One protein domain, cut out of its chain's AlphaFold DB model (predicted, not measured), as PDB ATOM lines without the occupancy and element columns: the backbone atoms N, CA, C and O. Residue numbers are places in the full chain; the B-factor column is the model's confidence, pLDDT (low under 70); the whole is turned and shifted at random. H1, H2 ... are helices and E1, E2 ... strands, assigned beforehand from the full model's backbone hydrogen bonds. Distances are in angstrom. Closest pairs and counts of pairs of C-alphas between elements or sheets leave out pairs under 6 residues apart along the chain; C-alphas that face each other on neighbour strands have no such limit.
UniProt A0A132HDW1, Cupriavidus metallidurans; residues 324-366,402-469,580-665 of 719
ATOM      1  N   ALA A 324     134.694 157.680 117.928       49.19
ATOM      2  CA  ALA A 324     133.925 157.155 116.788       49.19
ATOM      3  C   ALA A 324     134.723 156.171 115.924       49.19
ATOM      4  O   ALA A 324     134.133 155.279 115.313       49.19
ATOM      5  N   SER A 325     136.053 156.316 115.812       52.00
ATOM      6  CA  SER A 325     136.810 155.498 114.857       52.00
ATOM      7  C   SER A 325     138.332 155.520 115.048       52.00
ATOM      8  O   SER A 325     138.944 156.551 115.324       52.00
ATOM      9  N   VAL A 326     138.959 154.356 114.835       52.88
ATOM     10  CA  VAL A 326     140.419 154.176 114.753       52.88
ATOM     11  C   VAL A 326     140.769 153.631 113.367       52.88
ATOM     12  O   VAL A 326     140.106 152.712 112.877       52.88
ATOM     13  N   SER A 327     141.803 154.182 112.728       54.12
ATOM     14  CA  SER A 327     142.282 153.737 111.410       54.12
ATOM     15  C   SER A 327     143.809 153.618 111.344       54.12
ATOM     16  O   SER A 327     144.540 154.319 112.050       54.12
ATOM     17  N   LEU A 328     144.282 152.708 110.485       54.62
ATOM     18  CA  LEU A 328     145.696 152.458 110.196       54.62
ATOM     19  C   LEU A 328     145.981 152.738 108.705       54.62
ATOM     20  O   LEU A 328     145.104 152.478 107.874       54.62
ATOM     21  N   PRO A 329     147.183 153.223 108.336       45.19
ATOM     22  CA  PRO A 329     147.564 153.466 106.943       45.19
ATOM     23  C   PRO A 329     147.448 152.238 106.036       45.19
ATOM     24  O   PRO A 329     148.042 151.197 106.317       45.19
ATOM     25  N   ALA A 330     146.778 152.394 104.890       42.25
ATOM     26  CA  ALA A 330     146.864 151.457 103.774       42.25
ATOM     27  C   ALA A 330     147.900 151.964 102.747       42.25
ATOM     28  O   ALA A 330     147.826 153.095 102.260       42.25
ATOM     29  N   SER A 331     148.903 151.138 102.436       37.69
ATOM     30  CA  SER A 331     149.961 151.450 101.459       37.69
ATOM     31  C   SER A 331     149.500 151.131 100.036       37.69
ATOM     32  O   SER A 331     149.043 150.015  99.788       37.69
ATOM     33  N   VAL A 332     149.658 152.072  99.093       40.97
ATOM     34  CA  VAL A 332     149.302 151.851  97.674       40.97
ATOM     35  C   VAL A 332     150.465 151.366  96.802       40.97
ATOM     36  O   VAL A 332     150.215 150.909  95.695       40.97
ATOM     37  N   ASN A 333     151.721 151.410  97.274       42.16
ATOM     38  CA  ASN A 333     152.896 151.114  96.429       42.16
ATOM     39  C   ASN A 333     154.005 150.272  97.089       42.16
ATOM     40  O   ASN A 333     155.087 150.131  96.521       42.16
ATOM     41  N   ALA A 334     153.768 149.666  98.252       32.81
ATOM     42  CA  ALA A 334     154.696 148.685  98.816       32.81
ATOM     43  C   ALA A 334     153.941 147.664  99.669       32.81
ATOM     44  O   ALA A 334     153.401 148.012 100.722       32.81
ATOM     45  N   GLN A 335     153.932 146.401  99.230       33.00
ATOM     46  CA  GLN A 335     153.638 145.269 100.106       33.00
ATOM     47  C   GLN A 335     154.677 145.282 101.243       33.00
ATOM     48  O   GLN A 335     155.843 144.987 101.005       33.00
ATOM     49  N   GLY A 336     154.269 145.666 102.459       37.88
ATOM     50  CA  GLY A 336     155.055 145.420 103.678       37.88
ATOM     51  C   GLY A 336     155.516 146.615 104.526       37.88
ATOM     52  O   GLY A 336     156.223 146.375 105.496       37.88
ATOM     53  N   GLN A 337     155.134 147.871 104.252       40.09
ATOM     54  CA  GLN A 337     155.385 148.973 105.202       40.09
ATOM     55  C   GLN A 337     154.116 149.344 105.972       40.09
ATOM     56  O   GLN A 337     153.359 150.224 105.565       40.09
ATOM     57  N   PHE A 338     153.880 148.665 107.097       51.75
ATOM     58  CA  PHE A 338     152.933 149.152 108.097       51.75
ATOM     59  C   PHE A 338     153.619 150.269 108.884       51.75
ATOM     60  O   PHE A 338     154.534 150.016 109.666       51.75
ATOM     61  N   LEU A 339     153.206 151.516 108.657       65.75
ATOM     62  CA  LEU A 339     153.576 152.601 109.560       65.75
ATOM     63  C   LEU A 339     152.833 152.379 110.876       65.75
ATOM     64  O   LEU A 339     151.634 152.109 110.874       65.75
ATOM     65  N   ASN A 340     153.522 152.528 112.003       81.69
ATOM     66  CA  ASN A 340     152.939 152.343 113.332       81.69
ATOM     67  C   ASN A 340     152.030 153.510 113.763       81.69
ATOM     68  O   ASN A 340     151.863 153.733 114.952       81.69
ATOM     69  N   GLN A 341     151.493 154.289 112.823       86.25
ATOM     70  CA  GLN A 341     150.676 155.473 113.082       86.25
ATOM     71  C   GLN A 341     149.210 155.078 113.251       86.25
ATOM     72  O   GLN A 341     148.670 154.331 112.437       86.25
ATOM     73  N   VAL A 342     148.566 155.626 114.277       86.31
ATOM     74  CA  VAL A 342     147.160 155.391 114.607       86.31
ATOM     75  C   VAL A 342     146.427 156.720 114.552       86.31
ATOM     76  O   VAL A 342     146.825 157.655 115.240       86.31
ATOM     77  N   TYR A 343     145.365 156.804 113.753       88.25
ATOM     78  CA  TYR A 343     144.555 158.016 113.620       88.25
ATOM     79  C   TYR A 343     143.210 157.796 114.293       88.25
ATOM     80  O   TYR A 343     142.502 156.841 113.959       88.25
ATOM     81  N   VAL A 344     142.883 158.674 115.236       85.12
ATOM     82  CA  VAL A 344     141.708 158.568 116.099       85.12
ATOM     83  C   VAL A 344     140.800 159.759 115.834       85.12
ATOM     84  O   VAL A 344     141.165 160.897 116.139       85.12
ATOM     85  N   GLY A 345     139.640 159.492 115.232       86.25
ATOM     86  CA  GLY A 345     138.570 160.471 115.069       86.25
ATOM     87  C   GLY A 345     137.820 160.635 116.387       86.25
ATOM     88  O   GLY A 345     137.378 159.650 116.987       86.25
ATOM     89  N   MET A 346     137.711 161.874 116.850       84.19
ATOM     90  CA  MET A 346     137.125 162.223 118.139       84.19
ATOM     91  C   MET A 346     135.952 163.175 117.952       84.19
ATOM     92  O   MET A 346     135.960 164.035 117.064       84.19
ATOM     93  N   PHE A 347     134.964 163.040 118.829       83.88
ATOM     94  CA  PHE A 347     133.833 163.947 118.905       83.88
ATOM     95  C   PHE A 347     133.355 164.097 120.345       83.88
ATOM     96  O   PHE A 347     133.504 163.189 121.161       83.88
ATOM     97  N   ARG A 348     132.770 165.252 120.649       78.75
ATOM     98  CA  ARG A 348     132.132 165.526 121.932       78.75
ATOM     99  C   ARG A 348     130.775 166.169 121.686       78.75
ATOM    100  O   ARG A 348     130.740 167.269 121.127       78.75
ATOM    101  N   PRO A 349     129.682 165.518 122.112       73.62
ATOM    102  CA  PRO A 349     128.374 166.143 122.104       73.62
ATOM    103  C   PRO A 349     128.354 167.462 122.866       73.62
ATOM    104  O   PRO A 349     129.033 167.621 123.883       73.62
ATOM    105  N   ASP A 350     127.578 168.412 122.359       70.00
ATOM    106  CA  ASP A 350     127.334 169.654 123.074       70.00
ATOM    107  C   ASP A 350     126.508 169.385 124.340       70.00
ATOM    108  O   ASP A 350     125.505 168.669 124.299       70.00
ATOM    109  N   ALA A 351     126.918 169.973 125.465       60.09
ATOM    110  CA  ALA A 351     126.294 169.737 126.766       60.09
ATOM    111  C   ALA A 351     124.839 170.241 126.847       60.09
ATOM    112  O   ALA A 351     124.078 169.791 127.700       60.09
ATOM    113  N   THR A 352     124.449 171.161 125.962       60.00
ATOM    114  CA  THR A 352     123.091 171.712 125.851       60.00
ATOM    115  C   THR A 352     122.308 171.102 124.687       60.00
ATOM    116  O   THR A 352     121.257 171.607 124.313       60.00
ATOM    117  N   ALA A 353     122.819 170.012 124.100       68.94
ATOM    118  CA  ALA A 353     122.288 169.395 122.889       68.94
ATOM    119  C   ALA A 353     122.242 170.355 121.684       68.94
ATOM    120  O   ALA A 353     121.469 170.141 120.746       68.94
ATOM    121  N   ALA A 354     123.082 171.394 121.657       76.81
ATOM    122  CA  ALA A 354     123.179 172.262 120.496       76.81
ATOM    123  C   ALA A 354     123.679 171.468 119.261       76.81
ATOM    124  O   ALA A 354     124.454 170.515 119.407       76.81
ATOM    125  N   PRO A 355     123.252 171.820 118.031       85.44
ATOM    126  CA  PRO A 355     123.666 171.128 116.807       85.44
ATOM    127  C   PRO A 355     125.185 171.027 116.603       85.44
ATOM    128  O   PRO A 355     125.672 170.007 116.108       85.44
ATOM    129  N   ARG A 356     125.936 172.072 116.971       86.81
ATOM    130  CA  ARG A 356     127.383 172.184 116.752       86.81
ATOM    131  C   ARG A 356     128.156 171.429 117.820       86.81
ATOM    132  O   ARG A 356     128.155 171.822 118.980       86.81
ATOM    133  N   TRP A 357     128.847 170.369 117.419       85.19
ATOM    134  CA  TRP A 357     129.667 169.560 118.317       85.19
ATOM    135  C   TRP A 357     131.150 169.778 118.045       85.19
ATOM    136  O   TRP A 357     131.564 170.143 116.942       85.19
ATOM    137  N   LEU A 358     131.961 169.562 119.076       84.06
ATOM    138  CA  LEU A 358     133.408 169.620 118.947       84.06
ATOM    139  C   LEU A 358     133.941 168.297 118.416       84.06
ATOM    140  O   LEU A 358     133.407 167.225 118.699       84.06
ATOM    141  N   GLY A 359     135.043 168.374 117.683       89.06
ATOM    142  CA  GLY A 359     135.746 167.201 117.201       89.06
ATOM    143  C   GLY A 359     137.158 167.482 116.777       89.06
ATOM    144  O   GLY A 359     137.603 168.630 116.721       89.06
ATOM    145  N   ASN A 360     137.859 166.386 116.517       92.69
ATOM    146  CA  ASN A 360     139.267 166.417 116.190       92.69
ATOM    147  C   ASN A 360     139.706 165.106 115.540       92.69
ATOM    148  O   ASN A 360     139.043 164.074 115.651       92.69
ATOM    149  N   LEU A 361     140.871 165.145 114.908       92.88
ATOM    150  CA  LEU A 361     141.611 163.968 114.496       92.88
ATOM    151  C   LEU A 361     142.976 164.010 115.184       92.88
ATOM    152  O   LEU A 361     143.747 164.954 115.004       92.88
ATOM    153  N   LYS A 362     143.285 162.977 115.967       92.19
ATOM    154  CA  LYS A 362     144.556 162.868 116.690       92.19
ATOM    155  C   LYS A 362     145.386 161.712 116.158       92.19
ATOM    156  O   LYS A 362     144.850 160.653 115.830       92.19
ATOM    157  N   GLN A 363     146.700 161.912 116.091       92.94
ATOM    158  CA  GLN A 363     147.646 160.867 115.721       92.94
ATOM    159  C   GLN A 363     148.388 160.359 116.963       92.94
ATOM    160  O   GLN A 363     148.968 161.140 117.715       92.94
ATOM    161  N   TYR A 364     148.409 159.038 117.119       91.25
ATOM    162  CA  TYR A 364     149.169 158.269 118.106       91.25
ATOM    163  C   TYR A 364     150.031 157.228 117.386       91.25
ATOM    164  O   TYR A 364     150.070 157.177 116.150       91.25
ATOM    165  N   GLN A 365     150.727 156.374 118.137       89.62
ATOM    166  CA  GLN A 365     151.452 155.255 117.546       89.62
ATOM    167  C   GLN A 365     151.272 153.946 118.302       89.62
ATOM    168  O   GLN A 365     151.052 153.947 119.502       89.62
ATOM    169  N   VAL A 366     151.426 152.817 117.619       87.06
ATOM    170  CA  VAL A 366     151.621 151.525 118.284       87.06
ATOM    171  C   VAL A 366     153.103 151.378 118.639       87.06
ATOM    172  O   VAL A 366     153.971 151.587 117.784       87.06
ATOM    173  N   THR A 402     150.123 167.934 118.348       96.50
ATOM    174  CA  THR A 402     149.899 168.907 119.416       96.50
ATOM    175  C   THR A 402     151.177 169.670 119.736       96.50
ATOM    176  O   THR A 402     152.217 169.052 119.986       96.50
ATOM    177  N   ALA A 403     151.114 171.002 119.781       93.62
ATOM    178  CA  ALA A 403     152.284 171.829 120.074       93.62
ATOM    179  C   ALA A 403     151.924 173.157 120.743       93.62
ATOM    180  O   ALA A 403     151.309 174.003 120.120       93.62
ATOM    181  N   GLU A 404     152.440 173.419 121.947       91.31
ATOM    182  CA  GLU A 404     152.187 174.677 122.659       91.31
ATOM    183  C   GLU A 404     153.481 175.501 122.875       91.31
ATOM    184  O   GLU A 404     154.369 175.050 123.607       91.31
ATOM    185  N   PRO A 405     153.610 176.716 122.297       94.00
ATOM    186  CA  PRO A 405     152.798 177.243 121.200       94.00
ATOM    187  C   PRO A 405     153.136 176.543 119.867       94.00
ATOM    188  O   PRO A 405     154.270 176.075 119.683       94.00
ATOM    189  N   PRO A 406     152.228 176.553 118.877       95.31
ATOM    190  CA  PRO A 406     152.527 176.038 117.551       95.31
ATOM    191  C   PRO A 406     153.651 176.829 116.876       95.31
ATOM    192  O   PRO A 406     153.779 178.049 117.016       95.31
ATOM    193  N   GLN A 407     154.455 176.146 116.065       94.75
ATOM    194  CA  GLN A 407     155.461 176.789 115.219       94.75
ATOM    195  C   GLN A 407     154.838 177.380 113.952       94.75
ATOM    196  O   GLN A 407     153.806 176.921 113.468       94.75
ATOM    197  N   THR A 408     155.469 178.399 113.376       93.56
ATOM    198  CA  THR A 408     155.160 178.860 112.015       93.56
ATOM    199  C   THR A 408     155.532 177.776 110.999       93.56
ATOM    200  O   THR A 408     156.442 176.982 111.232       93.56
ATOM    201  N   TYR A 409     154.822 177.715 109.872       93.38
ATOM    202  CA  TYR A 409     155.102 176.745 108.812       93.38
ATOM    203  C   TYR A 409     154.895 177.382 107.440       93.38
ATOM    204  O   TYR A 409     153.940 178.133 107.241       93.38
ATOM    205  N   SER A 410     155.783 177.078 106.499       90.44
ATOM    206  CA  SER A 410     155.709 177.529 105.107       90.44
ATOM    207  C   SER A 410     156.250 176.452 104.162       90.44
ATOM    208  O   SER A 410     156.639 175.369 104.597       90.44
ATOM    209  N   SER A 411     156.350 176.749 102.865       86.19
ATOM    210  CA  SER A 411     157.048 175.876 101.911       86.19
ATOM    211  C   SER A 411     158.529 175.641 102.254       86.19
ATOM    212  O   SER A 411     159.110 174.684 101.748       86.19
ATOM    213  N   ALA A 412     159.133 176.468 103.118       88.44
ATOM    214  CA  ALA A 412     160.485 176.272 103.646       88.44
ATOM    215  C   ALA A 412     160.544 175.341 104.879       88.44
ATOM    216  O   ALA A 412     161.633 175.067 105.378       88.44
ATOM    217  N   GLY A 413     159.399 174.850 105.367       89.94
ATOM    218  CA  GLY A 413     159.293 174.009 106.561       89.94
ATOM    219  C   GLY A 413     158.904 174.782 107.826       89.94
ATOM    220  O   GLY A 413     158.319 175.869 107.753       89.94
ATOM    221  N   TYR A 414     159.202 174.187 108.986       93.56
ATOM    222  CA  TYR A 414     158.934 174.763 110.307       93.56
ATOM    223  C   TYR A 414     159.878 175.928 110.621       93.56
ATOM    224  O   TYR A 414     161.086 175.842 110.397       93.56
ATOM    225  N   GLY A 415     159.310 177.009 111.148       93.62
ATOM    226  CA  GLY A 415     160.028 178.192 111.615       93.62
ATOM    227  C   GLY A 415     159.981 178.342 113.136       93.62
ATOM    228  O   GLY A 415     159.852 177.373 113.881       93.62
ATOM    229  N   ALA A 416     160.075 179.586 113.608       95.25
ATOM    230  CA  ALA A 416     159.958 179.905 115.029       95.25
ATOM    231  C   ALA A 416     158.523 179.704 115.549       95.25
ATOM    232  O   ALA A 416     157.566 179.658 114.768       95.25
ATOM    233  N   ASN A 417     158.384 179.643 116.874       95.38
ATOM    234  CA  ASN A 417     157.098 179.674 117.571       95.38
ATOM    235  C   ASN A 417     156.251 180.865 117.097       95.38
ATOM    236  O   ASN A 417     156.771 181.967 116.899       95.38
ATOM    237  N   MET A 418     154.951 180.650 116.899       93.88
ATOM    238  CA  MET A 418     154.033 181.693 116.450       93.88
ATOM    239  C   MET A 418     153.902 182.787 117.511       93.88
ATOM    240  O   MET A 418     153.236 182.604 118.522       93.88
ATOM    241  N   SER A 419     154.477 183.963 117.255       91.19
ATOM    242  CA  SER A 419     154.378 185.114 118.165       91.19
ATOM    243  C   SER A 419     152.960 185.678 118.288       91.19
ATOM    244  O   SER A 419     152.671 186.412 119.224       91.19
ATOM    245  N   THR A 420     152.093 185.381 117.317       91.00
ATOM    246  CA  THR A 420     150.675 185.762 117.322       91.00
ATOM    247  C   THR A 420     149.798 184.763 118.068       91.00
ATOM    248  O   THR A 420     148.620 185.049 118.267       91.00
ATOM    249  N   TRP A 421     150.329 183.591 118.440       95.12
ATOM    250  CA  TRP A 421     149.592 182.645 119.267       95.12
ATOM    251  C   TRP A 421     149.369 183.254 120.662       95.12
ATOM    252  O   TRP A 421     150.295 183.875 121.195       95.12
ATOM    253  N   PRO A 422     148.169 183.135 121.258       89.69
ATOM    254  CA  PRO A 422     147.869 183.762 122.541       89.69
ATOM    255  C   PRO A 422     148.823 183.294 123.641       89.69
ATOM    256  O   PRO A 422     148.898 182.108 123.948       89.69
ATOM    257  N   SER A 423     149.511 184.228 124.298       85.00
ATOM    258  CA  SER A 423     150.444 183.895 125.385       85.00
ATOM    259  C   SER A 423     149.748 183.325 126.626       85.00
ATOM    260  O   SER A 423     150.381 182.628 127.413       85.00
ATOM    261  N   GLY A 424     148.458 183.628 126.811       78.25
ATOM    262  CA  GLY A 424     147.610 183.027 127.844       78.25
ATOM    263  C   GLY A 424     147.128 181.610 127.511       78.25
ATOM    264  O   GLY A 424     146.488 180.994 128.356       78.25
ATOM    265  N   GLY A 425     147.455 181.089 126.321       83.75
ATOM    266  CA  GLY A 425     146.915 179.847 125.770       83.75
ATOM    267  C   GLY A 425     145.644 180.085 124.950       83.75
ATOM    268  O   GLY A 425     144.886 181.028 125.200       83.75
ATOM    269  N   TYR A 426     145.402 179.240 123.943       89.94
ATOM    270  CA  TYR A 426     144.219 179.372 123.085       89.94
ATOM    271  C   TYR A 426     142.907 179.220 123.878       89.94
ATOM    272  O   TYR A 426     141.913 179.885 123.592       89.94
ATOM    273  N   TRP A 427     142.919 178.396 124.924       82.69
ATOM    274  CA  TRP A 427     141.749 178.055 125.731       82.69
ATOM    275  C   TRP A 427     141.638 178.887 127.015       82.69
ATOM    276  O   TRP A 427     140.975 178.476 127.959       82.69
ATOM    277  N   GLN A 428     142.258 180.070 127.072       77.12
ATOM    278  CA  GLN A 428     142.226 180.946 128.257       77.12
ATOM    279  C   GLN A 428     140.808 181.310 128.742       77.12
ATOM    280  O   GLN A 428     140.615 181.560 129.929       77.12
ATOM    281  N   ASN A 429     139.821 181.313 127.838       71.19
ATOM    282  CA  ASN A 429     138.420 181.621 128.147       71.19
ATOM    283  C   ASN A 429     137.538 180.368 128.320       71.19
ATOM    284  O   ASN A 429     136.377 180.505 128.695       71.19
ATOM    285  N   SER A 430     138.091 179.175 128.080       68.38
ATOM    286  CA  SER A 430     137.435 177.864 128.214       68.38
ATOM    287  C   SER A 430     138.454 176.795 128.659       68.38
ATOM    288  O   SER A 430     138.735 175.849 127.917       68.38
ATOM    289  N   PRO A 431     139.096 176.944 129.835       67.56
ATOM    290  CA  PRO A 431     140.143 176.022 130.252       67.56
ATOM    291  C   PRO A 431     139.576 174.640 130.612       67.56
ATOM    292  O   PRO A 431     138.603 174.526 131.357       67.56
ATOM    293  N   SER A 432     140.216 173.576 130.124       61.25
ATOM    294  CA  SER A 432     139.765 172.189 130.307       61.25
ATOM    295  C   SER A 432     140.919 171.174 130.292       61.25
ATOM    296  O   SER A 432     142.001 171.436 129.759       61.25
ATOM    297  N   GLY A 433     140.694 170.001 130.896       62.81
ATOM    298  CA  GLY A 433     141.682 168.917 130.992       62.81
ATOM    299  C   GLY A 433     142.980 169.292 131.718       62.81
ATOM    300  O   GLY A 433     143.094 170.355 132.333       62.81
ATOM    301  N   THR A 434     143.987 168.420 131.625       68.81
ATOM    302  CA  THR A 434     145.282 168.616 132.302       68.81
ATOM    303  C   THR A 434     146.048 169.841 131.782       68.81
ATOM    304  O   THR A 434     146.676 170.543 132.571       68.81
ATOM    305  N   GLY A 435     145.979 170.146 130.479       66.44
ATOM    306  CA  GLY A 435     146.609 171.342 129.892       66.44
ATOM    307  C   GLY A 435     145.936 172.673 130.259       66.44
ATOM    308  O   GLY A 435     146.479 173.737 129.972       66.44
ATOM    309  N   TRP A 436     144.766 172.638 130.905       71.75
ATOM    310  CA  TRP A 436     144.017 173.805 131.382       71.75
ATOM    311  C   TRP A 436     143.728 174.841 130.279       71.75
ATOM    312  O   TRP A 436     142.841 174.618 129.465       71.75
ATOM    313  N   GLN A 437     144.466 175.946 130.187       78.75
ATOM    314  CA  GLN A 437     144.306 176.977 129.143       78.75
ATOM    315  C   GLN A 437     145.104 176.704 127.855       78.75
ATOM    316  O   GLN A 437     144.936 177.405 126.857       78.75
ATOM    317  N   PHE A 438     145.958 175.682 127.863       85.38
ATOM    318  CA  PHE A 438     146.846 175.323 126.760       85.38
ATOM    319  C   PHE A 438     146.335 174.106 125.987       85.38
ATOM    320  O   PHE A 438     145.600 173.278 126.537       85.38
ATOM    321  N   ASP A 439     146.723 173.987 124.717       91.25
ATOM    322  CA  ASP A 439     146.390 172.823 123.886       91.25
ATOM    323  C   ASP A 439     147.165 171.566 124.322       91.25
ATOM    324  O   ASP A 439     146.666 170.464 124.131       91.25
ATOM    325  N   SER A 440     148.338 171.701 124.960       90.00
ATOM    326  CA  SER A 440     149.149 170.574 125.452       90.00
ATOM    327  C   SER A 440     149.184 170.475 126.992       90.00
ATOM    328  O   SER A 440     149.356 171.501 127.652       90.00
ATOM    329  N   PRO A 441     149.131 169.263 127.584       88.38
ATOM    330  CA  PRO A 441     148.728 168.010 126.945       88.38
ATOM    331  C   PRO A 441     147.270 168.068 126.478       88.38
ATOM    332  O   PRO A 441     146.411 168.619 127.167       88.38
ATOM    333  N   ASP A 442     147.013 167.501 125.300       83.88
ATOM    334  CA  ASP A 442     145.685 167.493 124.690       83.88
ATOM    335  C   ASP A 442     144.849 166.293 125.126       83.88
ATOM    336  O   ASP A 442     143.624 166.377 125.118       83.88
ATOM    337  N   GLY A 443     145.502 165.184 125.479       81.06
ATOM    338  CA  GLY A 443     144.896 164.036 126.135       81.06
ATOM    339  C   GLY A 443     143.568 163.578 125.538       81.06
ATOM    340  O   GLY A 443     143.384 163.436 124.322       81.06
ATOM    341  N   GLU A 444     142.636 163.337 126.443       72.62
ATOM    342  CA  GLU A 444     141.271 162.893 126.221       72.62
ATOM    343  C   GLU A 444     140.353 164.041 125.749       72.62
ATOM    344  O   GLU A 444     139.306 163.790 125.144       72.62
ATOM    345  N   ILE A 445     140.760 165.296 125.959       76.25
ATOM    346  CA  ILE A 445     139.998 166.479 125.553       76.25
ATOM    347  C   ILE A 445     139.947 166.579 124.029       76.25
ATOM    348  O   ILE A 445     140.967 166.687 123.345       76.25
ATOM    349  N   VAL A 446     138.728 166.549 123.495       84.06
ATOM    350  CA  VAL A 446     138.466 166.445 122.058       84.06
ATOM    351  C   VAL A 446     138.988 167.671 121.318       84.06
ATOM    352  O   VAL A 446     139.785 167.542 120.395       84.06
ATOM    353  N   GLU A 447     138.580 168.859 121.740       85.38
ATOM    354  CA  GLU A 447     138.830 170.127 121.054       85.38
ATOM    355  C   GLU A 447     140.307 170.563 121.014       85.38
ATOM    356  O   GLU A 447     140.684 171.406 120.189       85.38
ATOM    357  N   LYS A 448     141.149 169.972 121.869       89.25
ATOM    358  CA  LYS A 448     142.556 170.339 122.055       89.25
ATOM    359  C   LYS A 448     143.509 169.554 121.171       89.25
ATOM    360  O   LYS A 448     143.297 168.366 120.921       89.25
ATOM    361  N   GLY A 449     144.588 170.214 120.757       95.25
ATOM    362  CA  GLY A 449     145.676 169.604 119.997       95.25
ATOM    363  C   GLY A 449     145.246 169.077 118.628       95.25
ATOM    364  O   GLY A 449     144.221 169.485 118.070       95.25
ATOM    365  N   GLY A 450     146.014 168.127 118.092       95.44
ATOM    366  CA  GLY A 450     145.668 167.407 116.862       95.44
ATOM    367  C   GLY A 450     145.465 168.306 115.632       95.44
ATOM    368  O   GLY A 450     146.078 169.365 115.491       95.44
ATOM    369  N   VAL A 451     144.596 167.875 114.712       97.44
ATOM    370  CA  VAL A 451     144.268 168.652 113.500       97.44
ATOM    371  C   VAL A 451     143.555 169.954 113.846       97.44
ATOM    372  O   VAL A 451     143.819 170.973 113.212       97.44
ATOM    373  N   ALA A 452     142.675 169.950 114.852       96.19
ATOM    374  CA  ALA A 452     141.925 171.140 115.234       96.19
ATOM    375  C   ALA A 452     142.864 172.299 115.614       96.19
ATOM    376  O   ALA A 452     142.702 173.411 115.106       96.19
ATOM    377  N   GLU A 453     143.901 172.037 116.417       97.62
ATOM    378  CA  GLU A 453     144.936 173.026 116.736       97.62
ATOM    379  C   GLU A 453     145.708 173.470 115.490       97.62
ATOM    380  O   GLU A 453     145.898 174.668 115.274       97.62
ATOM    381  N   MET A 454     146.117 172.537 114.626       97.25
ATOM    382  CA  MET A 454     146.881 172.882 113.424       97.25
ATOM    383  C   MET A 454     146.072 173.721 112.427       97.25
ATOM    384  O   MET A 454     146.639 174.613 111.794       97.25
ATOM    385  N   MET A 455     144.759 173.510 112.320       96.69
ATOM    386  CA  MET A 455     143.865 174.374 111.543       96.69
ATOM    387  C   MET A 455     143.760 175.773 112.156       96.69
ATOM    388  O   MET A 455     143.867 176.766 111.432       96.69
ATOM    389  N   ARG A 456     143.614 175.871 113.486       96.62
ATOM    390  CA  ARG A 456     143.638 177.162 114.192       96.62
ATOM    391  C   ARG A 456     144.962 177.890 113.978       96.62
ATOM    392  O   ARG A 456     144.957 179.076 113.682       96.62
ATOM    393  N   ALA A 457     146.091 177.191 114.050       95.50
ATOM    394  CA  ALA A 457     147.410 177.761 113.789       95.50
ATOM    395  C   ALA A 457     147.570 178.229 112.330       95.50
ATOM    396  O   ALA A 457     148.183 179.263 112.070       95.50
ATOM    397  N   GLN A 458     147.005 177.492 111.368       93.31
ATOM    398  CA  GLN A 458     147.072 177.826 109.944       93.31
ATOM    399  C   GLN A 458     146.251 179.073 109.587       93.31
ATOM    400  O   GLN A 458     146.655 179.825 108.699       93.31
ATOM    401  N   TRP A 459     145.146 179.317 110.295       94.69
ATOM    402  CA  TRP A 459     144.224 180.418 110.012       94.69
ATOM    403  C   TRP A 459     143.865 181.247 111.243       94.69
ATOM    404  O   TRP A 459     142.725 181.666 111.383       94.69
ATOM    405  N   LEU A 460     144.819 181.505 112.137       94.38
ATOM    406  CA  LEU A 460     144.543 182.104 113.451       94.38
ATOM    407  C   LEU A 460     143.810 183.458 113.382       94.38
ATOM    408  O   LEU A 460     142.896 183.716 114.164       94.38
ATOM    409  N   GLY A 461     144.235 184.320 112.455       92.44
ATOM    410  CA  GLY A 461     143.686 185.668 112.262       92.44
ATOM    411  C   GLY A 461     142.965 185.881 110.929       92.44
ATOM    412  O   GLY A 461     142.288 186.896 110.774       92.44
ATOM    413  N   ASP A 462     143.087 184.953 109.973       91.62
ATOM    414  CA  ASP A 462     142.500 185.083 108.635       91.62
ATOM    415  C   ASP A 462     142.289 183.709 107.971       91.62
ATOM    416  O   ASP A 462     143.238 182.950 107.766       91.62
ATOM    417  N   GLN A 463     141.041 183.407 107.601       93.88
ATOM    418  CA  GLN A 463     140.631 182.158 106.953       93.88
ATOM    419  C   GLN A 463     140.453 182.300 105.428       93.88
ATOM    420  O   GLN A 463     140.042 181.346 104.763       93.88
ATOM    421  N   THR A 464     140.746 183.453 104.814       90.25
ATOM    422  CA  THR A 464     140.574 183.690 103.361       90.25
ATOM    423  C   THR A 464     141.391 182.734 102.489       90.25
ATOM    424  O   THR A 464     140.972 182.397 101.384       90.25
ATOM    425  N   SER A 465     142.506 182.211 103.004       90.94
ATOM    426  CA  SER A 465     143.352 181.235 102.308       90.94
ATOM    427  C   SER A 465     142.890 179.777 102.451       90.94
ATOM    428  O   SER A 465     143.429 178.901 101.771       90.94
ATOM    429  N   ARG A 466     141.888 179.480 103.298       94.94
ATOM    430  CA  ARG A 466     141.359 178.115 103.473       94.94
ATOM    431  C   ARG A 466     140.728 177.597 102.180       94.94
ATOM    432  O   ARG A 466     139.809 178.207 101.627       94.94
ATOM    433  N   ARG A 467     141.198 176.458 101.672       94.50
ATOM    434  CA  ARG A 467     140.741 175.917 100.385       94.50
ATOM    435  C   ARG A 467     139.530 174.999 100.558       94.50
ATOM    436  O   ARG A 467     139.670 173.778 100.530       94.50
ATOM    437  N   LEU A 468     138.347 175.597 100.702       95.38
ATOM    438  CA  LEU A 468     137.070 174.879 100.668       95.38
ATOM    439  C   LEU A 468     136.483 174.877  99.258       95.38
ATOM    440  O   LEU A 468     136.384 175.924  98.618       95.38
ATOM    441  N   LEU A 469     136.108 173.696  98.783       93.75
ATOM    442  CA  LEU A 469     135.595 173.432  97.443       93.75
ATOM    443  C   LEU A 469     134.135 172.975  97.501       93.75
ATOM    444  O   LEU A 469     133.691 172.420  98.502       93.75
ATOM    445  N   ALA A 580     126.296 181.050 119.187       75.38
ATOM    446  CA  ALA A 580     127.505 181.064 120.003       75.38
ATOM    447  C   ALA A 580     128.260 179.724 119.936       75.38
ATOM    448  O   ALA A 580     127.651 178.656 119.825       75.38
ATOM    449  N   GLU A 581     129.588 179.803 120.011       78.12
ATOM    450  CA  GLU A 581     130.445 178.646 120.265       78.12
ATOM    451  C   GLU A 581     130.306 178.209 121.730       78.12
ATOM    452  O   GLU A 581     130.252 179.058 122.621       78.12
ATOM    453  N   ALA A 582     130.265 176.896 121.975       71.12
ATOM    454  CA  ALA A 582     130.205 176.345 123.330       71.12
ATOM    455  C   ALA A 582     131.493 176.624 124.115       71.12
ATOM    456  O   ALA A 582     131.439 177.036 125.271       71.12
ATOM    457  N   GLU A 583     132.643 176.455 123.457       75.62
ATOM    458  CA  GLU A 583     133.938 176.815 124.024       75.62
ATOM    459  C   GLU A 583     134.436 178.122 123.423       75.62
ATOM    460  O   GLU A 583     134.531 178.267 122.199       75.62
ATOM    461  N   LEU A 584     134.782 179.075 124.281       74.81
ATOM    462  CA  LEU A 584     135.202 180.402 123.868       74.81
ATOM    463  C   LEU A 584     136.693 180.411 123.528       74.81
ATOM    464  O   LEU A 584     137.542 180.004 124.321       74.81
ATOM    465  N   GLY A 585     137.011 180.927 122.340       77.56
ATOM    466  CA  GLY A 585     138.387 181.228 121.960       77.56
ATOM    467  C   GLY A 585     138.944 182.459 122.697       77.56
ATOM    468  O   GLY A 585     138.246 183.099 123.486       77.56
ATOM    469  N   PRO A 586     140.193 182.856 122.409       81.06
ATOM    470  CA  PRO A 586     140.869 183.984 123.060       81.06
ATOM    471  C   PRO A 586     140.194 185.347 122.858       81.06
ATOM    472  O   PRO A 586     140.407 186.253 123.664       81.06
ATOM    473  N   GLY A 587     139.413 185.493 121.784       78.44
ATOM    474  CA  GLY A 587     138.931 186.780 121.284       78.44
ATOM    475  C   GLY A 587     139.988 187.528 120.462       78.44
ATOM    476  O   GLY A 587     141.079 187.020 120.194       78.44
ATOM    477  N   ALA A 588     139.661 188.754 120.044       79.38
ATOM    478  CA  ALA A 588     140.530 189.557 119.184       79.38
ATOM    479  C   ALA A 588     141.958 189.702 119.768       79.38
ATOM    480  O   ALA A 588     142.102 189.949 120.968       79.38
ATOM    481  N   PRO A 589     143.021 189.590 118.945       86.19
ATOM    482  CA  PRO A 589     143.021 189.582 117.477       86.19
ATOM    483  C   PRO A 589     142.803 188.201 116.829       86.19
ATOM    484  O   PRO A 589     142.880 188.099 115.607       86.19
ATOM    485  N   VAL A 590     142.556 187.146 117.608       90.25
ATOM    486  CA  VAL A 590     142.221 185.823 117.067       90.25
ATOM    487  C   VAL A 590     140.815 185.873 116.478       90.25
ATOM    488  O   VAL A 590     139.885 186.351 117.127       90.25
ATOM    489  N   THR A 591     140.672 185.407 115.239       92.25
ATOM    490  CA  THR A 591     139.396 185.422 114.504       92.25
ATOM    491  C   THR A 591     138.909 184.031 114.143       92.25
ATOM    492  O   THR A 591     137.829 183.909 113.584       92.25
ATOM    493  N   VAL A 592     139.689 182.984 114.411       94.62
ATOM    494  CA  VAL A 592     139.293 181.605 114.127       94.62
ATOM    495  C   VAL A 592     138.360 181.065 115.212       94.62
ATOM    496  O   VAL A 592     138.600 181.285 116.398       94.62
ATOM    497  N   ARG A 593     137.300 180.346 114.825       92.44
ATOM    498  CA  ARG A 593     136.368 179.706 115.767       92.44
ATOM    499  C   ARG A 593     137.012 178.499 116.446       92.44
ATOM    500  O   ARG A 593     137.733 177.727 115.812       92.44
ATOM    501  N   SER A 594     136.714 178.299 117.727       89.19
ATOM    502  CA  SER A 594     137.209 177.165 118.528       89.19
ATOM    503  C   SER A 594     136.872 175.807 117.900       89.19
ATOM    504  O   SER A 594     137.729 174.925 117.829       89.19
ATOM    505  N   SER A 595     135.660 175.676 117.358       90.50
ATOM    506  CA  SER A 595     135.122 174.457 116.751       90.50
ATOM    507  C   SER A 595     135.503 174.236 115.279       90.50
ATOM    508  O   SER A 595     134.869 173.402 114.636       90.50
ATOM    509  N   ILE A 596     136.499 174.947 114.718       94.56
ATOM    510  CA  ILE A 596     136.809 174.992 113.263       94.56
ATOM    511  C   ILE A 596     136.870 173.623 112.557       94.56
ATOM    512  O   ILE A 596     136.613 173.552 111.357       94.56
ATOM    513  N   HIS A 597     137.211 172.561 113.286       94.00
ATOM    514  CA  HIS A 597     137.291 171.195 112.775       94.00
ATOM    515  C   HIS A 597     135.963 170.415 112.833       94.00
ATOM    516  O   HIS A 597     135.715 169.597 111.962       94.00
ATOM    517  N   ALA A 598     135.128 170.650 113.853       91.69
ATOM    518  CA  ALA A 598     133.895 169.905 114.152       91.69
ATOM    519  C   ALA A 598     134.056 168.380 114.363       91.69
ATOM    520  O   ALA A 598     135.150 167.819 114.248       91.69
ATOM    521  N   ASP A 599     132.960 167.720 114.761       87.62
ATOM    522  CA  ASP A 599     132.894 166.299 115.118       87.62
ATOM    523  C   ASP A 599     133.141 165.340 113.952       87.62
ATOM    524  O   ASP A 599     132.466 165.395 112.926       87.62
ATOM    525  N   VAL A 600     134.062 164.391 114.169       87.06
ATOM    526  CA  VAL A 600     134.294 163.212 113.313       87.06
ATOM    527  C   VAL A 600     133.369 162.075 113.768       87.06
ATOM    528  O   VAL A 600     133.811 160.977 114.106       87.06
ATOM    529  N   LEU A 601     132.072 162.361 113.877       77.69
ATOM    530  CA  LEU A 601     131.066 161.383 114.290       77.69
ATOM    531  C   LEU A 601     130.775 160.438 113.119       77.69
ATOM    532  O   LEU A 601     130.535 160.885 112.001       77.69
ATOM    533  N   HIS A 602     130.852 159.133 113.387       73.56
ATOM    534  CA  HIS A 602     130.631 158.018 112.450       73.56
ATOM    535  C   HIS A 602     131.535 157.956 111.206       73.56
ATOM    536  O   HIS A 602     131.614 156.916 110.545       73.56
ATOM    537  N   SER A 603     132.302 159.006 110.912       74.00
ATOM    538  CA  SER A 603     133.296 158.959 109.851       74.00
ATOM    539  C   SER A 603     134.471 158.076 110.262       74.00
ATOM    540  O   SER A 603     135.086 158.254 111.318       74.00
ATOM    541  N   ARG A 604     134.814 157.107 109.411       75.00
ATOM    542  CA  ARG A 604     136.045 156.315 109.551       75.00
ATOM    543  C   ARG A 604     137.113 156.897 108.624       75.00
ATOM    544  O   ARG A 604     136.939 156.783 107.406       75.00
ATOM    545  N   PRO A 605     138.213 157.471 109.156       83.25
ATOM    546  CA  PRO A 605     139.244 158.057 108.318       83.25
ATOM    547  C   PRO A 605     139.874 157.037 107.366       83.25
ATOM    548  O   PRO A 605     140.263 155.937 107.764       83.25
ATOM    549  N   ALA A 606     139.989 157.419 106.097       84.75
ATOM    550  CA  ALA A 606     140.727 156.685 105.085       84.75
ATOM    551  C   ALA A 606     142.147 157.240 104.997       84.75
ATOM    552  O   ALA A 606     142.366 158.382 104.594       84.75
ATOM    553  N   VAL A 607     143.120 156.414 105.367       86.88
ATOM    554  CA  VAL A 607     144.528 156.803 105.423       86.88
ATOM    555  C   VAL A 607     145.263 156.210 104.226       86.88
ATOM    556  O   VAL A 607     145.389 154.987 104.112       86.88
ATOM    557  N   VAL A 608     145.766 157.071 103.341       85.44
ATOM    558  CA  VAL A 608     146.437 156.677 102.096       85.44
ATOM    559  C   VAL A 608     147.887 157.141 102.118       85.44
ATOM    560  O   VAL A 608     148.164 158.331 102.258       85.44
ATOM    561  N   ASN A 609     148.823 156.205 101.944       86.19
ATOM    562  CA  ASN A 609     150.241 156.525 101.788       86.19
ATOM    563  C   ASN A 609     150.628 156.599 100.303       86.19
ATOM    564  O   ASN A 609     150.852 155.569  99.668       86.19
ATOM    565  N   TYR A 610     150.748 157.815  99.772       84.19
ATOM    566  CA  TYR A 610     151.170 158.111  98.399       84.19
ATOM    567  C   TYR A 610     152.682 157.939  98.170       84.19
ATOM    568  O   TYR A 610     153.126 157.904  97.021       84.19
ATOM    569  N   GLY A 611     153.477 157.811  99.237       82.75
ATOM    570  CA  GLY A 611     154.935 157.748  99.169       82.75
ATOM    571  C   GLY A 611     155.585 159.069  98.732       82.75
ATOM    572  O   GLY A 611     154.939 160.116  98.626       82.75
ATOM    573  N   GLY A 612     156.898 159.030  98.493       85.44
ATOM    574  CA  GLY A 612     157.673 160.196  98.053       85.44
ATOM    575  C   GLY A 612     157.577 161.386  99.014       85.44
ATOM    576  O   GLY A 612     157.549 161.215 100.228       85.44
ATOM    577  N   SER A 613     157.516 162.603  98.466       83.88
ATOM    578  CA  SER A 613     157.385 163.841  99.246       83.88
ATOM    579  C   SER A 613     155.963 164.122  99.745       83.88
ATOM    580  O   SER A 613     155.768 165.094 100.469       83.88
ATOM    581  N   ILE A 614     154.972 163.328  99.324       88.06
ATOM    582  CA  ILE A 614     153.578 163.456  99.774       88.06
ATOM    583  C   ILE A 614     153.374 162.627 101.045       88.06
ATOM    584  O   ILE A 614     152.753 163.097 101.993       88.06
ATOM    585  N   GLY A 615     153.920 161.410 101.094       89.62
ATOM    586  CA  GLY A 615     153.761 160.531 102.249       89.62
ATOM    587  C   GLY A 615     152.287 160.201 102.497       89.62
ATOM    588  O   GLY A 615     151.611 159.696 101.601       89.62
ATOM    589  N   VAL A 616     151.790 160.472 103.704       91.31
ATOM    590  CA  VAL A 616     150.443 160.082 104.144       91.31
ATOM    591  C   VAL A 616     149.441 161.236 104.054       91.31
ATOM    592  O   VAL A 616     149.693 162.331 104.552       91.31
ATOM    593  N   VAL A 617     148.261 160.961 103.495       92.94
ATOM    594  CA  VAL A 617     147.086 161.848 103.538       92.94
ATOM    595  C   VAL A 617     145.920 161.102 104.180       92.94
ATOM    596  O   VAL A 617     145.703 159.920 103.896       92.94
ATOM    597  N   VAL A 618     145.176 161.792 105.041       92.19
ATOM    598  CA  VAL A 618     143.993 161.257 105.725       92.19
ATOM    599  C   VAL A 618     142.743 161.955 105.204       92.19
ATOM    600  O   VAL A 618     142.710 163.183 105.142       92.19
ATOM    601  N   TYR A 619     141.729 161.167 104.848       91.31
ATOM    602  CA  TYR A 619     140.452 161.639 104.318       91.31
ATOM    603  C   TYR A 619     139.293 161.225 105.221       91.31
ATOM    604  O   TYR A 619     139.199 160.053 105.584       91.31
ATOM    605  N   TYR A 620     138.421 162.160 105.584       90.12
ATOM    606  CA  TYR A 620     137.282 161.907 106.472       90.12
ATOM    607  C   TYR A 620     136.254 163.035 106.390       90.12
ATOM    608  O   TYR A 620     136.562 164.142 105.958       90.12
ATOM    609  N   GLY A 621     135.032 162.737 106.808       90.19
ATOM    610  CA  GLY A 621     133.944 163.694 106.951       90.19
ATOM    611  C   GLY A 621     133.793 164.192 108.383       90.19
ATOM    612  O   GLY A 621     134.104 163.470 109.332       90.19
ATOM    613  N   THR A 622     133.286 165.408 108.521       91.00
ATOM    614  CA  THR A 622     132.869 166.018 109.788       91.00
ATOM    615  C   THR A 622     131.448 166.562 109.662       91.00
ATOM    616  O   THR A 622     130.963 166.863 108.564       91.00
ATOM    617  N   ASN A 623     130.758 166.724 110.793       88.50
ATOM    618  CA  ASN A 623     129.395 167.264 110.800       88.50
ATOM    619  C   ASN A 623     129.317 168.798 110.761       88.50
ATOM    620  O   ASN A 623     128.245 169.355 110.976       88.50
ATOM    621  N   ASP A 624     130.405 169.491 110.397       89.94
ATOM    622  CA  ASP A 624     130.295 170.833 109.807       89.94
ATOM    623  C   ASP A 624     130.080 170.831 108.290       89.94
ATOM    624  O   ASP A 624     129.990 171.887 107.660       89.94
ATOM    625  N   GLY A 625     129.924 169.640 107.710       90.31
ATOM    626  CA  GLY A 625     129.645 169.445 106.295       90.31
ATOM    627  C   GLY A 625     130.879 169.413 105.418       90.31
ATOM    628  O   GLY A 625     130.742 169.346 104.193       90.31
ATOM    629  N   VAL A 626     132.067 169.432 106.021       93.88
ATOM    630  CA  VAL A 626     133.330 169.375 105.304       93.88
ATOM    631  C   VAL A 626     133.816 167.928 105.205       93.88
ATOM    632  O   VAL A 626     133.869 167.165 106.163       93.88
ATOM    633  N   PHE A 627     134.190 167.535 103.995       93.94
ATOM    634  CA  PHE A 627     135.026 166.373 103.754       93.94
ATOM    635  C   PHE A 627     136.477 166.834 103.663       93.94
ATOM    636  O   PHE A 627     136.850 167.545 102.724       93.94
ATOM    637  N   HIS A 628     137.284 166.460 104.645       94.88
ATOM    638  CA  HIS A 628     138.650 166.925 104.818       94.88
ATOM    639  C   HIS A 628     139.662 166.041 104.093       94.88
ATOM    640  O   HIS A 628     139.541 164.815 104.055       94.88
ATOM    641  N   ALA A 629     140.720 166.678 103.598       95.44
ATOM    642  CA  ALA A 629     141.994 166.044 103.297       95.44
ATOM    643  C   ALA A 629     143.089 166.701 104.139       95.44
ATOM    644  O   ALA A 629     143.384 167.888 103.977       95.44
ATOM    645  N   VAL A 630     143.708 165.924 105.022       96.50
ATOM    646  CA  VAL A 630     144.718 166.398 105.976       96.50
ATOM    647  C   VAL A 630     146.057 165.725 105.717       96.50
ATOM    648  O   VAL A 630     146.126 164.547 105.361       96.50
ATOM    649  N   ASN A 631     147.136 166.473 105.926       96.44
ATOM    650  CA  ASN A 631     148.479 165.916 105.936       96.44
ATOM    651  C   ASN A 631     148.654 164.961 107.132       96.44
ATOM    652  O   ASN A 631     148.814 165.399 108.270       96.44
ATOM    653  N   GLY A 632     148.656 163.656 106.855       94.38
ATOM    654  CA  GLY A 632     148.774 162.593 107.852       94.38
ATOM    655  C   GLY A 632     150.204 162.305 108.306       94.38
ATOM    656  O   GLY A 632     150.419 161.509 109.216       94.38
ATOM    657  N   ASN A 633     151.217 162.917 107.695       93.44
ATOM    658  CA  ASN A 633     152.594 162.661 108.098       93.44
ATOM    659  C   ASN A 633     152.831 163.051 109.569       93.44
ATOM    660  O   ASN A 633     152.184 163.941 110.111       93.44
ATOM    661  N   ARG A 634     153.800 162.390 110.214       89.75
ATOM    662  CA  ARG A 634     154.122 162.632 111.631       89.75
ATOM    663  C   ARG A 634     154.742 164.009 111.870       89.75
ATOM    664  O   ARG A 634     154.381 164.698 112.809       89.75
ATOM    665  N   SER A 635     155.683 164.395 111.014       89.19
ATOM    666  CA  SER A 635     156.407 165.670 111.113       89.19
ATOM    667  C   SER A 635     156.716 166.301 109.756       89.19
ATOM    668  O   SER A 635     157.141 167.449 109.689       89.19
ATOM    669  N   GLN A 636     156.521 165.576 108.654       91.06
ATOM    670  CA  GLN A 636     156.804 166.082 107.315       91.06
ATOM    671  C   GLN A 636     155.621 166.897 106.785       91.06
ATOM    672  O   GLN A 636     154.466 166.494 106.901       91.06
ATOM    673  N   GLY A 637     155.895 168.041 106.166       92.88
ATOM    674  CA  GLY A 637     154.862 168.795 105.470       92.88
ATOM    675  C   GLY A 637     154.614 168.331 104.035       92.88
ATOM    676  O   GLY A 637     155.501 167.777 103.386       92.88
ATOM    677  N   ILE A 638     153.419 168.616 103.524       93.12
ATOM    678  CA  ILE A 638     153.036 168.437 102.121       93.12
ATOM    679  C   ILE A 638     152.943 169.829 101.498       93.12
ATOM    680  O   ILE A 638     151.969 170.558 101.691       93.12
ATOM    681  N   GLY A 639     153.992 170.232 100.778       90.12
ATOM    682  CA  GLY A 639     154.112 171.600 100.274       90.12
ATOM    683  C   GLY A 639     154.062 172.622 101.416       90.12
ATOM    684  O   GLY A 639     154.859 172.556 102.352       90.12
ATOM    685  N   ALA A 640     153.112 173.559 101.345       90.06
ATOM    686  CA  ALA A 640     152.892 174.585 102.367       90.06
ATOM    687  C   ALA A 640     151.982 174.132 103.531       90.06
ATOM    688  O   ALA A 640     151.696 174.934 104.417       90.06
ATOM    689  N   THR A 641     151.562 172.863 103.568       94.31
ATOM    690  CA  THR A 641     150.722 172.313 104.641       94.31
ATOM    691  C   THR A 641     151.561 171.497 105.626       94.31
ATOM    692  O   THR A 641     152.152 170.477 105.262       94.31
ATOM    693  N   ARG A 642     151.597 171.927 106.891       95.69
ATOM    694  CA  ARG A 642     152.277 171.231 108.002       95.69
ATOM    695  C   ARG A 642     151.683 169.850 108.281       95.69
ATOM    696  O   ARG A 642     150.573 169.564 107.836       95.69
ATOM    697  N   ALA A 643     152.396 169.007 109.026       95.88
ATOM    698  CA  ALA A 643     151.819 167.783 109.592       95.88
ATOM    699  C   ALA A 643     150.578 168.125 110.439       95.88
ATOM    700  O   ALA A 643     150.597 169.117 111.166       95.88
ATOM    701  N   GLY A 644     149.489 167.369 110.276       96.12
ATOM    702  CA  GLY A 644     148.190 167.661 110.893       96.12
ATOM    703  C   GLY A 644     147.429 168.846 110.281       96.12
ATOM    704  O   GLY A 644     146.315 169.124 110.703       96.12
ATOM    705  N   GLY A 645     147.983 169.553 109.289       96.38
ATOM    706  CA  GLY A 645     147.306 170.669 108.618       96.38
ATOM    707  C   GLY A 645     146.311 170.217 107.544       96.38
ATOM    708  O   GLY A 645     146.526 169.211 106.858       96.38
ATOM    709  N   GLU A 646     145.244 170.994 107.347       97.19
ATOM    710  CA  GLU A 646     144.267 170.770 106.275       97.19
ATOM    711  C   GLU A 646     144.838 171.235 104.920       97.19
ATOM    712  O   GLU A 646     145.333 172.355 104.757       97.19
ATOM    713  N   ILE A 647     144.774 170.339 103.931       95.81
ATOM    714  CA  ILE A 647     145.221 170.567 102.550       95.81
ATOM    715  C   ILE A 647     144.079 171.193 101.741       95.81
ATOM    716  O   ILE A 647     144.284 172.144 100.983       95.81
ATOM    717  N   TRP A 648     142.878 170.629 101.874       95.38
ATOM    718  CA  TRP A 648     141.636 171.132 101.294       95.38
ATOM    719  C   TRP A 648     140.426 170.501 101.990       95.38
ATOM    720  O   TRP A 648     140.542 169.436 102.598       95.38
ATOM    721  N   GLY A 649     139.268 171.144 101.847       95.25
ATOM    722  CA  GLY A 649     137.970 170.605 102.252       95.25
ATOM    723  C   GLY A 649     136.961 170.649 101.104       95.25
ATOM    724  O   GLY A 649     137.094 171.465 100.188       95.25
ATOM    725  N   PHE A 650     135.961 169.774 101.128       93.88
ATOM    726  CA  PHE A 650     134.862 169.754 100.160       93.88
ATOM    727  C   PHE A 650     133.505 169.764 100.862       93.88
ATOM    728  O   PHE A 650     133.292 168.998 101.793       93.88
ATOM    729  N   ILE A 651     132.583 170.599 100.389       94.25
ATOM    730  CA  ILE A 651     131.206 170.678 100.881       94.25
ATOM    731  C   ILE A 651     130.275 170.252  99.755       94.25
ATOM    732  O   ILE A 651     130.228 170.895  98.697       94.25
ATOM    733  N   ALA A 652     129.526 169.179  99.990       90.81
ATOM    734  CA  ALA A 652     128.570 168.665  99.024       90.81
ATOM    735  C   ALA A 652     127.306 169.547  98.973       90.81
ATOM    736  O   ALA A 652     126.792 169.942 100.025       90.81
ATOM    737  N   PRO A 653     126.775 169.857  97.776       91.19
ATOM    738  CA  PRO A 653     125.572 170.677  97.629       91.19
ATOM    739  C   PRO A 653     124.318 170.060  98.265       91.19
ATOM    740  O   PRO A 653     123.401 170.789  98.637       91.19
ATOM    741  N   GLU A 654     124.288 168.739  98.446       90.25
ATOM    742  CA  GLU A 654     123.252 167.994  99.170       90.25
ATOM    743  C   GLU A 654     123.113 168.459 100.630       90.25
ATOM    744  O   GLU A 654     122.054 168.314 101.236       90.25
ATOM    745  N   PHE A 655     124.169 169.051 101.195       92.06
ATOM    746  CA  PHE A 655     124.207 169.478 102.587       92.06
ATOM    747  C   PHE A 655     123.921 170.966 102.803       92.06
ATOM    748  O   PHE A 655     123.794 171.392 103.951       92.06
ATOM    749  N   PHE A 656     123.761 171.770 101.744       94.25
ATOM    750  CA  PHE A 656     123.541 173.218 101.882       94.25
ATOM    751  C   PHE A 656     122.351 173.561 102.781       94.25
ATOM    752  O   PHE A 656     122.451 174.466 103.608       94.25
ATOM    753  N   GLY A 657     121.271 172.783 102.697       93.00
ATOM    754  CA  GLY A 657     120.077 172.968 103.520       93.00
ATOM    755  C   GLY A 657     120.269 172.739 105.021       93.00
ATOM    756  O   GLY A 657     119.426 173.156 105.813       93.00
ATOM    757  N   LYS A 658     121.358 172.073 105.417       93.75
ATOM    758  CA  LYS A 658     121.700 171.762 106.813       93.75
ATOM    759  C   LYS A 658     122.642 172.806 107.422       93.75
ATOM    760  O   LYS A 658     122.616 173.032 108.630       93.75
ATOM    761  N   LEU A 659     123.424 173.505 106.586       95.25
ATOM    762  CA  LEU A 659     124.386 174.521 107.031       95.25
ATOM    763  C   LEU A 659     123.721 175.669 107.794       95.25
ATOM    764  O   LEU A 659     124.318 176.208 108.719       95.25
ATOM    765  N   ASN A 660     122.486 176.029 107.436       93.19
ATOM    766  CA  ASN A 660     121.769 177.112 108.098       93.19
ATOM    767  C   ASN A 660     121.496 176.813 109.586       93.19
ATOM    768  O   ASN A 660     121.831 177.616 110.457       93.19
ATOM    769  N   ARG A 661     120.960 175.625 109.898       92.50
ATOM    770  CA  ARG A 661     120.726 175.217 111.293       92.50
ATOM    771  C   ARG A 661     122.031 175.172 112.082       92.50
ATOM    772  O   ARG A 661     122.087 175.653 113.210       92.50
ATOM    773  N   LEU A 662     123.081 174.617 111.483       93.19
ATOM    774  CA  LEU A 662     124.380 174.502 112.134       93.19
ATOM    775  C   LEU A 662     125.028 175.875 112.403       93.19
ATOM    776  O   LEU A 662     125.624 176.099 113.461       93.19
ATOM    777  N   TYR A 663     124.860 176.815 111.472       93.00
ATOM    778  CA  TYR A 663     125.299 178.199 111.614       93.00
ATOM    779  C   TYR A 663     124.579 178.911 112.766       93.00
ATOM    780  O   TYR A 663     125.234 179.504 113.622       93.00
ATOM    781  N   GLN A 664     123.250 178.789 112.843       89.50
ATOM    782  CA  GLN A 664     122.451 179.364 113.934       89.50
ATOM    783  C   GLN A 664     122.630 178.630 115.272       89.50
ATOM    784  O   GLN A 664     122.323 179.186 116.322       89.50
ATOM    785  N   ASN A 665     123.134 177.393 115.240       87.44
ATOM    786  CA  ASN A 665     123.279 176.502 116.392       87.44
ATOM    787  C   ASN A 665     121.959 176.273 117.162       87.44
ATOM    788  O   ASN A 665     121.948 176.114 118.377       87.44
TER     789      ASN A 665
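AT A GLANCE: This is residues 324 to 366, 402 to 469 and 580 to 665 of the 719 residues of a protein of Cupriavidus metallidurans (UniProt A0A132HDW1). With little regular structure, two antiparallel sheets, E6 E7 E8 E9 and E1 E2 E3, lie partly face to face amid long loops, with H1 between E3 and E9. The hairpin E4 E5 and H2 lie far out. The printed part has 197 residues, class mixed, and is compact: radius of gyration of the C-alphas 16.2 A, spans 48 by 41 by 32 A.

HOW THE PARTS SIT: E6, residues 606 to 611, E7, 615 to 621, E8, 626 to 631, and E9, 646 to 651, form a meander, each strand the antiparallel neighbour of the one before; N 608 and O 617 are 2.9 A apart. E1, 324 to 327, E2, 341 to 348, and E3, 358 to 366, form another; N 344 and O 362 are 2.9 A apart. H1, 450 to 458, is on this sheet and only grazes the other.

IN THESE COORDINATES: E1 begins at (133.925, 157.155, 116.788). E4, 407 to 410, and E5, 413 to 417, form a hairpin. H2, 653 to 664, ends at (122.451, 179.364, 113.934).

THE WHOLE: Cuts follow residues 366 and 469, with C-alpha gaps of 17.5 A and 25.2 A.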